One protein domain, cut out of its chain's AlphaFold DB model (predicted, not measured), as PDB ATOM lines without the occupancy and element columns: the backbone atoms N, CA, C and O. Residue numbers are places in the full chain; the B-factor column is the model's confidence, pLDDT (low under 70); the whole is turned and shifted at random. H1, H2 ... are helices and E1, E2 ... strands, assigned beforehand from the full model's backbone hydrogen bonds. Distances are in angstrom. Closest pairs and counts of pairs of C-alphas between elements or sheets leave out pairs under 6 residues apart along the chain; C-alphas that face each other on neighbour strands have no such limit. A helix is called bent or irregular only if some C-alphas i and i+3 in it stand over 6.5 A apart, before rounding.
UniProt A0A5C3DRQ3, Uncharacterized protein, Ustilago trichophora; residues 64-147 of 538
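Overview. This is residues 64 to 147 of the 538 residues of an uncharacterized protein of Ustilago trichophora (UniProt A0A5C3DRQ3). A long helix H3 and a shorter one, H4, make a helical hairpin shaped like a V: they meet near the turn through Leu 123 and open toward the other end. In that open end the short helix H2 lies between H3 and strand E2, and E2, which follows straight after H4, pairs with E1 in a small antiparallel sheet; from E1 the chain runs back beside H4 to the one-turn helix H1. The printed part has 84 residues, with four named helices and two named strands in the order E1, H1, H2, H3, H4, E2, and its class is mostly helix. It is elongated, with spans of 45 by 26 by 15 A, yet only just compact, close to loose, with a radius of gyration of the C-alphas of 14.0 A.

Along the chain. Find C-alpha 64 at (31.302, 56.953, -1.830), where E1, residues 64 to 66, begins. Go on to H1, residues 72 to 75, and then to H2, residues 86 to 92, 9.8 A long. Next find C-alpha 96 at (13.826, 59.379, 5.471); from there H3, residues 96 to 118, runs 33.8 A. H3 is irregular: C-alphas 97 and 100 are 7.6 A apart. H4, residues 128 to 142, is 21.0 A long, and E2, residues 143 to 145, ends at C-alpha 145, (29.050, 53.653, 0.186).

Arrangement. Look first at E1 and E2, antiparallel neighbours at 145 degrees between their directions: N 65 and O 144 are 2.9 A apart and N 144 and O 65 are 2.8 A apart, both within hydrogen-bond range. The closest C-alphas of H2 and E2 are those of Lys 91 and Val 145, 6.2 A apart. H2 is close to H3 but not clearly touching it, with the C-alphas of Leu 89 and Arg 102 closest at 6.5 A; their tilt is steep, 60 degrees, opposite ways. H3 and H4, the helical hairpin, touch at a steep tilt of 41 degrees, opposite ways; H3 does so with residues 109 to 116 alone, and the closest C-alphas, of Tyr 116 and Asn 130, are 5.4 A apart. H1 is close to H4 but not clearly touching it, the C-alphas of Asp 74 and Leu 135 being closest at 7.7 A. H1 and H3 are apart. In H2 and H4 every O i to N i+4 pair is within hydrogen-bond range, in H3 17 of 19, and H1 is too short for such a pair.

Size, cuts and confidence. The two C-alphas farthest apart are those of Gln 96 and Leu 123, at 45.7 A. The printed part has no cut and no long link; the links H1 to H2 and H3 to H4 are short, the others tight. Look at the B-factor column for the model's confidence: the mean pLDDT of the printed part is 89.0, and residues 122 to 123 are under 70.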
ATOM      1  N   PRO A  64      31.627  57.922  -0.793       84.12
ATOM      2  CA  PRO A  64      31.302  56.953  -1.830       84.12
ATOM      3  C   PRO A  64      32.590  56.515  -2.534       84.12
ATOM      4  O   PRO A  64      33.429  57.348  -2.882       84.12
ATOM      5  N   ILE A  65      32.755  55.208  -2.727       88.06
ATOM      6  CA  ILE A  65      33.877  54.617  -3.462       88.06
ATOM      7  C   ILE A  65      33.291  53.848  -4.643       88.06
ATOM      8  O   ILE A  65      32.303  53.132  -4.503       88.06
ATOM      9  N   ILE A  66      33.888  53.992  -5.821       86.56
ATOM     10  CA  ILE A  66      33.537  53.166  -6.978       86.56
ATOM     11  C   ILE A  66      34.323  51.859  -6.838       86.56
ATOM     12  O   ILE A  66      35.550  51.879  -6.904       86.56
ATOM     13  N   ASN A  67      33.633  50.735  -6.613       81.69
ATOM     14  CA  ASN A  67      34.291  49.445  -6.359       81.69
ATOM     15  C   ASN A  67      35.085  48.932  -7.569       81.69
ATOM     16  O   ASN A  67      36.101  48.266  -7.396       81.69
ATOM     17  N   ALA A  68      34.623  49.242  -8.782       84.88
ATOM     18  CA  ALA A  68      35.308  48.920 -10.026       84.88
ATOM     19  C   ALA A  68      35.093  50.062 -11.034       84.88
ATOM     20  O   ALA A  68      33.938  50.358 -11.357       84.88
ATOM     21  N   PRO A  69      36.152  50.727 -11.533       87.25
ATOM     22  CA  PRO A  69      35.997  51.712 -12.599       87.25
ATOM     23  C   PRO A  69      35.406  51.054 -13.854       87.25
ATOM     24  O   PRO A  69      35.499  49.837 -14.031       87.25
ATOM     25  N   LEU A  70      34.766  51.846 -14.716       88.69
ATOM     26  CA  LEU A  70      34.320  51.355 -16.021       88.69
ATOM     27  C   LEU A  70      35.543  50.946 -16.849       88.69
ATOM     28  O   LEU A  70      36.529  51.683 -16.913       88.69
ATOM     29  N   VAL A  71      35.479  49.772 -17.468       92.94
ATOM     30  CA  VAL A  71      36.525  49.250 -18.355       92.94
ATOM     31  C   VAL A  71      36.039  49.264 -19.799       92.94
ATOM     32  O   VAL A  71      34.841  49.325 -20.058       92.94
ATOM     33  N   SER A  72      36.951  49.165 -20.768       88.56
ATOM     34  CA  SER A  72      36.590  49.118 -22.194       88.56
ATOM     35  C   SER A  72      35.615  47.985 -22.530       88.56
ATOM     36  O   SER A  72      34.775  48.149 -23.406       88.56
ATOM     37  N   ALA A  73      35.661  46.868 -21.795       88.81
ATOM     38  CA  ALA A  73      34.714  45.766 -21.953       88.81
ATOM     39  C   ALA A  73      33.261  46.146 -21.607       88.81
ATOM     40  O   ALA A  73      32.340  45.521 -22.122       88.81
ATOM     41  N   ASP A  74      33.046  47.177 -20.780       89.19
ATOM     42  CA  ASP A  74      31.708  47.678 -20.441       89.19
ATOM     43  C   ASP A  74      31.077  48.500 -21.575       89.19
ATOM     44  O   ASP A  74      29.869  48.717 -21.556       89.19
ATOM     45  N   LEU A  75      31.882  48.947 -22.550       85.44
ATOM     46  CA  LEU A  75      31.415  49.660 -23.744       85.44
ATOM     47  C   LEU A  75      30.862  48.712 -24.817       85.44
ATOM     48  O   LEU A  75      30.223  49.173 -25.760       85.44
ATOM     49  N   ASN A  76      31.114  47.405 -24.694       84.31
ATOM     50  CA  ASN A  76      30.575  46.416 -25.622       84.31
ATOM     51  C   ASN A  76      29.058  46.287 -25.440       84.31
ATOM     52  O   ASN A  76      28.555  46.366 -24.318       84.31
ATOM     53  N   ASP A  77      28.338  46.067 -26.545       71.50
ATOM     54  CA  ASP A  77      26.873  46.092 -26.568       71.50
ATOM     55  C   ASP A  77      26.279  45.068 -25.581       71.50
ATOM     56  O   ASP A  77      26.392  43.851 -25.757       71.50
ATOM     57  N   ARG A  78      25.665  45.566 -24.500       80.00
ATOM     58  CA  ARG A  78      25.006  44.728 -23.493       80.00
ATOM     59  C   ARG A  78      23.616  44.365 -23.993       80.00
ATOM     60  O   ARG A  78      22.856  45.219 -24.449       80.00
ATOM     61  N   ASN A  79      23.241  43.099 -23.866       84.44
ATOM     62  CA  ASN A  79      21.879  42.698 -24.218       84.44
ATOM     63  C   ASN A  79      20.848  43.242 -23.219       84.44
ATOM     64  O   ASN A  79      19.782  43.669 -23.660       84.44
ATOM     65  N   ASP A  80      21.237  43.373 -21.947       91.62
ATOM     66  CA  ASP A  80      20.342  43.740 -20.847       91.62
ATOM     67  C   ASP A  80      20.743  45.063 -20.177       91.62
ATOM     68  O   ASP A  80      21.934  45.373 -20.023       91.62
ATOM     69  N   PHE A  81      19.735  45.822 -19.738       94.25
ATOM     70  CA  PHE A  81      19.925  47.056 -18.982       94.25
ATOM     71  C   PHE A  81      20.353  46.752 -17.530       94.25
ATOM     72  O   PHE A  81      19.778  45.868 -16.889       94.25
ATOM     73  N   PRO A  82      21.353  47.455 -16.963       95.06
ATOM     74  CA  PRO A  82      21.795  47.215 -15.591       95.06
ATOM     75  C   PRO A  82      20.701  47.504 -14.556       95.06
ATOM     76  O   PRO A  82      20.154  48.603 -14.495       95.06
ATOM     77  N   THR A  83      20.428  46.534 -13.686       94.25
ATOM     78  CA  THR A  83      19.498  46.696 -12.564       94.25
ATOM     79  C   THR A  83      20.225  47.211 -11.326       94.25
ATOM     80  O   THR A  83      21.257  46.658 -10.940       94.25
ATOM     81  N   ILE A  84      19.661  48.221 -10.664       95.06
ATOM     82  CA  ILE A  84      20.174  48.749  -9.394       95.06
ATOM     83  C   ILE A  84      19.227  48.303  -8.276       95.06
ATOM     84  O   ILE A  84      18.059  48.692  -8.302       95.06
ATOM     85  N   PRO A  85      19.681  47.483  -7.311       94.88
ATOM     86  CA  PRO A  85      18.831  47.048  -6.212       94.88
ATOM     87  C   PRO A  85      18.450  48.227  -5.309       94.88
ATOM     88  O   PRO A  85      19.258  49.122  -5.055       94.88
ATOM     89  N   GLU A  86      17.232  48.201  -4.773       94.00
ATOM     90  CA  GLU A  86      16.694  49.258  -3.905       94.00
ATOM     91  C   GLU A  86      17.575  49.509  -2.673       94.00
ATOM     92  O   GLU A  86      17.899  50.651  -2.355       94.00
ATOM     93  N   SER A  87      18.116  48.442  -2.082       94.25
ATOM     94  CA  SER A  87      19.061  48.526  -0.961       94.25
ATOM     95  C   SER A  87      20.354  49.284  -1.293       94.25
ATOM     96  O   SER A  87      21.030  49.795  -0.397       94.25
ATOM     97  N   GLN A  88      20.739  49.376  -2.569       93.94
ATOM     98  CA  GLN A  88      21.865  50.202  -3.004       93.94
ATOM     99  C   GLN A  88      21.463  51.672  -3.140       93.94
ATOM    100  O   GLN A  88      22.243  52.540  -2.747       93.94
ATOM    101  N   LEU A  89      20.253  51.961  -3.625       94.56
ATOM    102  CA  LEU A  89      19.716  53.325  -3.655       94.56
ATOM    103  C   LEU A  89      19.542  53.888  -2.240       94.56
ATOM    104  O   LEU A  89      19.908  55.036  -1.999       94.56
ATOM    105  N   GLU A  90      19.093  53.071  -1.284       94.69
ATOM    106  CA  GLU A  90      19.038  53.432   0.140       94.69
ATOM    107  C   GLU A  90      20.417  53.764   0.721       94.69
ATOM    108  O   GLU A  90      20.557  54.704   1.502       94.69
ATOM    109  N   LYS A  91      21.465  53.035   0.318       92.50
ATOM    110  CA  LYS A  91      22.845  53.323   0.748       92.50
ATOM    111  C   LYS A  91      23.400  54.602   0.125       92.50
ATOM    112  O   LYS A  91      24.193  55.286   0.770       92.50
ATOM    113  N   LEU A  92      23.032  54.903  -1.123       93.25
ATOM    114  CA  LEU A  92      23.463  56.108  -1.840       93.25
ATOM    115  C   LEU A  92      22.751  57.366  -1.338       93.25
ATOM    116  O   LEU A  92      23.359  58.433  -1.276       93.25
ATOM    117  N   LEU A  93      21.480  57.226  -0.972       93.94
ATOM    118  CA  LEU A  93      20.611  58.291  -0.487       93.94
ATOM    119  C   LEU A  93      20.030  57.876   0.875       93.94
ATOM    120  O   LEU A  93      18.850  57.531   0.942       93.94
ATOM    121  N   PRO A  94      20.842  57.855   1.950       92.56
ATOM    122  CA  PRO A  94      20.378  57.446   3.272       92.56
ATOM    123  C   PRO A  94      19.463  58.507   3.897       92.56
ATOM    124  O   PRO A  94      19.614  59.693   3.622       92.56
ATOM    125  N   GLY A  95      18.554  58.077   4.775       91.44
ATOM    126  CA  GLY A  95      17.648  58.964   5.519       91.44
ATOM    127  C   GLY A  95      16.213  58.972   4.982       91.44
ATOM    128  O   GLY A  95      15.967  58.679   3.810       91.44
ATOM    129  N   GLN A  96      15.245  59.268   5.852       92.31
ATOM    130  CA  GLN A  96      13.826  59.379   5.471       92.31
ATOM    131  C   GLN A  96      13.568  60.658   4.667       92.31
ATOM    132  O   GLN A  96      12.766  60.679   3.743       92.31
ATOM    133  N   GLU A  97      14.325  61.714   4.940       90.25
ATOM    134  CA  GLU A  97      14.253  63.000   4.252       90.25
ATOM    135  C   GLU A  97      14.597  62.928   2.753       90.25
ATOM    136  O   GLU A  97      14.249  63.835   1.998       90.25
ATOM    137  N   LEU A  98      15.260  61.850   2.313       93.75
ATOM    138  CA  LEU A  98      15.616  61.595   0.914       93.75
ATOM    139  C   LEU A  98      14.733  60.538   0.232       93.75
ATOM    140  O   LEU A  98      15.041  60.130  -0.885       93.75
ATOM    141  N   GLU A  99      13.638  60.100   0.856       93.44
ATOM    142  CA  GLU A  99      12.740  59.081   0.292       93.44
ATOM    143  C   GLU A  99      12.195  59.479  -1.086       93.44
ATOM    144  O   GLU A  99      12.401  58.758  -2.059       93.44
ATOM    145  N   HIS A 100      11.660  60.694  -1.220       90.81
ATOM    146  CA  HIS A 100      11.209  61.206  -2.518       90.81
ATOM    147  C   HIS A 100      12.326  61.292  -3.563       90.81
ATOM    148  O   HIS A 100      12.090  61.084  -4.752       90.81
ATOM    149  N   ALA A 101      13.564  61.574  -3.144       91.12
ATOM    150  CA  ALA A 101      14.692  61.577  -4.069       91.12
ATOM    151  C   ALA A 101      14.996  60.159  -4.583       91.12
ATOM    152  O   ALA A 101      15.320  60.008  -5.761       91.12
ATOM    153  N   ARG A 102      14.845  59.122  -3.742       96.00
ATOM    154  CA  ARG A 102      14.956  57.716  -4.166       96.00
ATOM    155  C   ARG A 102      13.859  57.349  -5.161       96.00
ATOM    156  O   ARG A 102      14.185  56.803  -6.212       96.00
ATOM    157  N   GLU A 103      12.610  57.723  -4.885       92.06
ATOM    158  CA  GLU A 103      11.478  57.499  -5.797       92.06
ATOM    159  C   GLU A 103      11.725  58.139  -7.174       92.06
ATOM    160  O   GLU A 103      11.521  57.504  -8.210       92.06
ATOM    161  N   TRP A 104      12.231  59.379  -7.213       94.25
ATOM    162  CA  TRP A 104      12.549  60.063  -8.471       94.25
ATOM    163  C   TRP A 104      13.682  59.385  -9.243       94.25
ATOM    164  O   TRP A 104      13.586  59.233 -10.461       94.25
ATOM    165  N   VAL A 105      14.745  58.961  -8.552       94.31
ATOM    166  CA  VAL A 105      15.860  58.237  -9.182       94.31
ATOM    167  C   VAL A 105      15.386  56.888  -9.723       94.31
ATOM    168  O   VAL A 105      15.733  56.530 -10.847       94.31
ATOM    169  N   GLN A 106      14.549  56.164  -8.980       95.94
ATOM    170  CA  GLN A 106      13.974  54.898  -9.427       95.94
ATOM    171  C   GLN A 106      13.077  55.084 -10.656       95.94
ATOM    172  O   GLN A 106      13.206  54.332 -11.621       95.94
ATOM    173  N   ALA A 107      12.224  56.112 -10.667       88.94
ATOM    174  CA  ALA A 107      11.382  56.434 -11.816       88.94
ATOM    175  C   ALA A 107      12.214  56.774 -13.067       88.94
ATOM    176  O   ALA A 107      11.893  56.305 -14.162       88.94
ATOM    177  N   ALA A 108      13.306  57.530 -12.905       93.56
ATOM    178  CA  ALA A 108      14.228  57.847 -13.994       93.56
ATOM    179  C   ALA A 108      14.956  56.596 -14.522       93.56
ATOM    180  O   ALA A 108      15.063  56.414 -15.732       93.56
ATOM    181  N   LEU A 109      15.409  55.699 -13.637       95.69
ATOM    182  CA  LEU A 109      16.041  54.433 -14.032       95.69
ATOM    183  C   LEU A 109      15.069  53.512 -14.781       95.69
ATOM    184  O   LEU A 109      15.460  52.883 -15.761       95.69
ATOM    185  N   GLN A 110      13.802  53.460 -14.362       92.88
ATOM    186  CA  GLN A 110      12.756  52.717 -15.072       92.88
ATOM    187  C   GLN A 110      12.488  53.293 -16.467       92.88
ATOM    188  O   GLN A 110      12.287  52.537 -17.413       92.88
ATOM    189  N   GLU A 111      12.504  54.618 -16.616       88.69
ATOM    190  CA  GLU A 111      12.365  55.270 -17.920       88.69
ATOM    191  C   GLU A 111      13.562  54.983 -18.833       88.69
ATOM    192  O   GLU A 111      13.374  54.645 -20.000       88.69
ATOM    193  N   MET A 112      14.786  55.054 -18.302       95.19
ATOM    194  CA  MET A 112      15.994  54.678 -19.040       95.19
ATOM    195  C   MET A 112      15.947  53.218 -19.499       95.19
ATOM    196  O   MET A 112      16.279  52.943 -20.648       95.19
ATOM    197  N   HIS A 113      15.498  52.306 -18.634       94.19
ATOM    198  CA  HIS A 113      15.336  50.890 -18.961       94.19
ATOM    199  C   HIS A 113      14.288  50.687 -20.061       94.19
ATOM    200  O   HIS A 113      14.570  50.043 -21.064       94.19
ATOM    201  N   LEU A 114      13.113  51.309 -19.935       88.12
ATOM    202  CA  LEU A 114      12.063  51.212 -20.949       88.12
ATOM    203  C   LEU A 114      12.538  51.747 -22.309       88.12
ATOM    204  O   LEU A 114      12.317  51.111 -23.335       88.12
ATOM    205  N   ASN A 115      13.219  52.895 -22.323       86.19
ATOM    206  CA  ASN A 115      13.789  53.456 -23.548       86.19
ATOM    207  C   ASN A 115      14.871  52.550 -24.146       86.19
ATOM    208  O   ASN A 115      14.979  52.468 -25.367       86.19
ATOM    209  N   TYR A 116      15.642  51.860 -23.301       91.88
ATOM    210  CA  TYR A 116      16.625  50.871 -23.730       91.88
ATOM    211  C   TYR A 116      15.958  49.659 -24.388       91.88
ATOM    212  O   TYR A 116      16.380  49.244 -25.464       91.88
ATOM    213  N   ASP A 117      14.899  49.113 -23.796       87.31
ATOM    214  CA  ASP A 117      14.185  47.945 -24.329       87.31
ATOM    215  C   ASP A 117      13.467  48.246 -25.644       87.31
ATOM    216  O   ASP A 117      13.441  47.412 -26.550       87.31
ATOM    217  N   LEU A 118      12.919  49.456 -25.760       81.12
ATOM    218  CA  LEU A 118      12.196  49.907 -26.944       81.12
ATOM    219  C   LEU A 118      13.112  50.341 -28.095       81.12
ATOM    220  O   LEU A 118      12.613  50.532 -29.202       81.12
ATOM    221  N   ASP A 119      14.418  50.496 -27.864       82.50
ATOM    222  CA  ASP A 119      15.379  50.888 -28.896       82.50
ATOM    223  C   ASP A 119      15.625  49.739 -29.885       82.50
ATOM    224  O   ASP A 119      16.266  48.741 -29.517       82.50
ATOM    225  N   PRO A 120      15.141  49.830 -31.138       76.62
ATOM    226  CA  PRO A 120      15.424  48.808 -32.126       76.62
ATOM    227  C   PRO A 120      16.924  48.814 -32.422       76.62
ATOM    228  O   PRO A 120      17.484  49.844 -32.789       76.62
ATOM    229  N   LYS A 121      17.577  47.650 -32.312       77.75
ATOM    230  CA  LYS A 121      18.975  47.470 -32.731       77.75
ATOM    231  C   LYS A 121      19.093  47.649 -34.250       77.75
ATOM    232  O   LYS A 121      19.091  46.674 -35.004       77.75
ATOM    233  N   LEU A 122      19.149  48.889 -34.720       50.44
ATOM    234  CA  LEU A 122      19.385  49.214 -36.119       50.44
ATOM    235  C   LEU A 122      20.824  48.804 -36.444       50.44
ATOM    236  O   LEU A 122      21.768  49.280 -35.828       50.44
ATOM    237  N   LEU A 123      20.987  47.867 -37.383       57.00
ATOM    238  CA  LEU A 123      22.291  47.303 -37.773       57.00
ATOM    239  C   LEU A 123      23.029  46.558 -36.642       57.00
ATOM    240  O   LEU A 123      24.243  46.393 -36.698       57.00
ATOM    241  N   GLY A 124      22.292  46.061 -35.642       70.81
ATOM    242  CA  GLY A 124      22.863  45.321 -34.512       70.81
ATOM    243  C   GLY A 124      23.347  46.200 -33.359       70.81
ATOM    244  O   GLY A 124      23.756  45.656 -32.337       70.81
ATOM    245  N   GLU A 125      23.222  47.520 -33.489       81.00
ATOM    246  CA  GLU A 125      23.695  48.505 -32.522       81.00
ATOM    247  C   GLU A 125      22.532  49.323 -31.941       81.00
ATOM    248  O   GLU A 125      21.568  49.643 -32.639       81.00
ATOM    249  N   ARG A 126      22.597  49.641 -30.642       86.81
ATOM    250  CA  ARG A 126      21.650  50.564 -29.984       86.81
ATOM    251  C   ARG A 126      22.072  52.021 -30.184       86.81
ATOM    252  O   ARG A 126      23.243  52.299 -30.435       86.81
ATOM    253  N   SER A 127      21.139  52.960 -30.022       89.06
ATOM    254  CA  SER A 127      21.441  54.394 -30.094       89.06
ATOM    255  C   SER A 127      22.455  54.829 -29.026       89.06
ATOM    256  O   SER A 127      22.466  54.318 -27.901       89.06
ATOM    257  N   ASP A 128      23.278  55.831 -29.346       90.31
ATOM    258  CA  ASP A 128      24.298  56.362 -28.429       90.31
ATOM    259  C   ASP A 128      23.699  56.875 -27.112       90.31
ATOM    260  O   ASP A 128      24.297  56.722 -26.046       90.31
ATOM    261  N   ALA A 129      22.487  57.438 -27.166       90.44
ATOM    262  CA  ALA A 129      21.767  57.900 -25.985       90.44
ATOM    263  C   ALA A 129      21.436  56.740 -25.032       90.44
ATOM    264  O   ALA A 129      21.691  56.829 -23.831       90.44
ATOM    265  N   ASN A 130      20.922  55.625 -25.558       91.69
ATOM    266  CA  ASN A 130      20.576  54.461 -24.743       91.69
ATOM    267  C   ASN A 130      21.808  53.692 -24.259       91.69
ATOM    268  O   ASN A 130      21.819  53.227 -23.119       91.69
ATOM    269  N   ARG A 131      22.879  53.646 -25.060       92.06
ATOM    270  CA  ARG A 131      24.199  53.179 -24.604       92.06
ATOM    271  C   ARG A 131      24.704  54.017 -23.427       92.06
ATOM    272  O   ARG A 131      25.109  53.463 -22.406       92.06
ATOM    273  N   GLY A 132      24.604  55.344 -23.522       93.38
ATOM    274  CA  GLY A 132      24.933  56.268 -22.436       93.38
ATOM    275  C   GLY A 132      24.098  56.032 -21.174       93.38
ATOM    276  O   GLY A 132      24.653  55.924 -20.082       93.38
ATOM    277  N   ASN A 133      22.780  55.872 -21.315       94.75
ATOM    278  CA  ASN A 133      21.876  55.587 -20.196       94.75
ATOM    279  C   ASN A 133      22.224  54.269 -19.486       94.75
ATOM    280  O   ASN A 133      22.283  54.228 -18.255       94.75
ATOM    281  N   ALA A 134      22.515  53.207 -20.242       95.00
ATOM    282  CA  ALA A 134      22.945  51.932 -19.674       95.00
ATOM    283  C   ALA A 134      24.277  52.064 -18.917       95.00
ATOM    284  O   ALA A 134      24.420  51.516 -17.825       95.00
ATOM    285  N   LEU A 135      25.234  52.838 -19.436       95.19
ATOM    286  CA  LEU A 135      26.502  53.101 -18.746       95.19
ATOM    287  C   LEU A 135      26.316  53.911 -17.457       95.19
ATOM    288  O   LEU A 135      26.996  53.636 -16.469       95.19
ATOM    289  N   ILE A 136      25.385  54.869 -17.430       95.75
ATOM    290  CA  ILE A 136      25.037  55.618 -16.212       95.75
ATOM    291  C   ILE A 136      24.456  54.672 -15.156       95.75
ATOM    292  O   ILE A 136      24.902  54.694 -14.006       95.75
ATOM    293  N   ALA A 137      23.513  53.806 -15.537       95.88
ATOM    294  CA  ALA A 137      22.943  52.814 -14.628       95.88
ATOM    295  C   ALA A 137      24.012  51.840 -14.099       95.88
ATOM    296  O   ALA A 137      24.059  51.562 -12.901       95.88
ATOM    297  N   LEU A 138      24.929  51.390 -14.963       94.94
ATOM    298  CA  LEU A 138      26.058  50.540 -14.574       94.94
ATOM    299  C   LEU A 138      27.019  51.251 -13.614       94.94
ATOM    300  O   LEU A 138      27.515  50.650 -12.663       94.94
ATOM    301  N   LEU A 139      27.307  52.530 -13.854       94.81
ATOM    302  CA  LEU A 139      28.170  53.311 -12.977       94.81
ATOM    303  C   LEU A 139      27.549  53.417 -11.584       94.81
ATOM    304  O   LEU A 139      28.223  53.132 -10.596       94.81
ATOM    305  N   LEU A 140      26.262  53.762 -11.510       94.44
ATOM    306  CA  LEU A 140      25.517  53.841 -10.256       94.44
ATOM    307  C   LEU A 140      25.492  52.490  -9.527       94.44
ATOM    308  O   LEU A 140      25.718  52.457  -8.316       94.44
ATOM    309  N   SER A 141      25.328  51.376 -10.252       94.31
ATOM    310  CA  SER A 141      25.363  50.026  -9.672       94.31
ATOM    311  C   SER A 141      26.744  49.636  -9.117       94.31
ATOM    312  O   SER A 141      26.848  48.691  -8.337       94.31
ATOM    313  N   ARG A 142      27.819  50.350  -9.475       93.62
ATOM    314  CA  ARG A 142      29.187  50.114  -8.972       93.62
ATOM    315  C   ARG A 142      29.613  51.048  -7.842       93.62
ATOM    316  O   ARG A 142      30.662  50.809  -7.233       93.62
ATOM    317  N   ILE A 143      28.840  52.092  -7.543       93.44
ATOM    318  CA  ILE A 143      29.120  52.963  -6.399       93.44
ATOM    319  C   ILE A 143      28.742  52.218  -5.119       93.44
ATOM    320  O   ILE A 143      27.594  51.814  -4.926       93.44
ATOM    321  N   VAL A 144      29.713  52.069  -4.222       88.56
ATOM    322  CA  VAL A 144      29.526  51.485  -2.897       88.56
ATOM    323  C   VAL A 144      29.865  52.519  -1.837       88.56
ATOM    324  O   VAL A 144      30.962  53.072  -1.772       88.56
ATOM    325  N   VAL A 145      28.891  52.776  -0.971       87.19
ATOM    326  CA  VAL A 145      29.050  53.653   0.186       87.19
ATOM    327  C   VAL A 145      29.460  52.782   1.370       87.19
ATOM    328  O   VAL A 145      28.659  52.001   1.882       87.19
ATOM    329  N   ARG A 146      30.727  52.871   1.793       80.88
ATOM    330  CA  ARG A 146      31.195  52.172   3.001       80.88
ATOM    331  C   ARG A 146      30.662  52.892   4.234       80.88
ATOM    332  O   ARG A 146      31.019  54.046   4.466       80.88
ATOM    333  N   GLN A 147      29.841  52.216   5.037       76.88
ATOM    334  CA  GLN A 147      29.402  52.767   6.316       76.88
ATOM    335  C   GLN A 147      30.584  52.807   7.306       76.88
ATOM    336  O   GLN A 147      31.242  51.784   7.516       76.88
TER     337      GLN A 147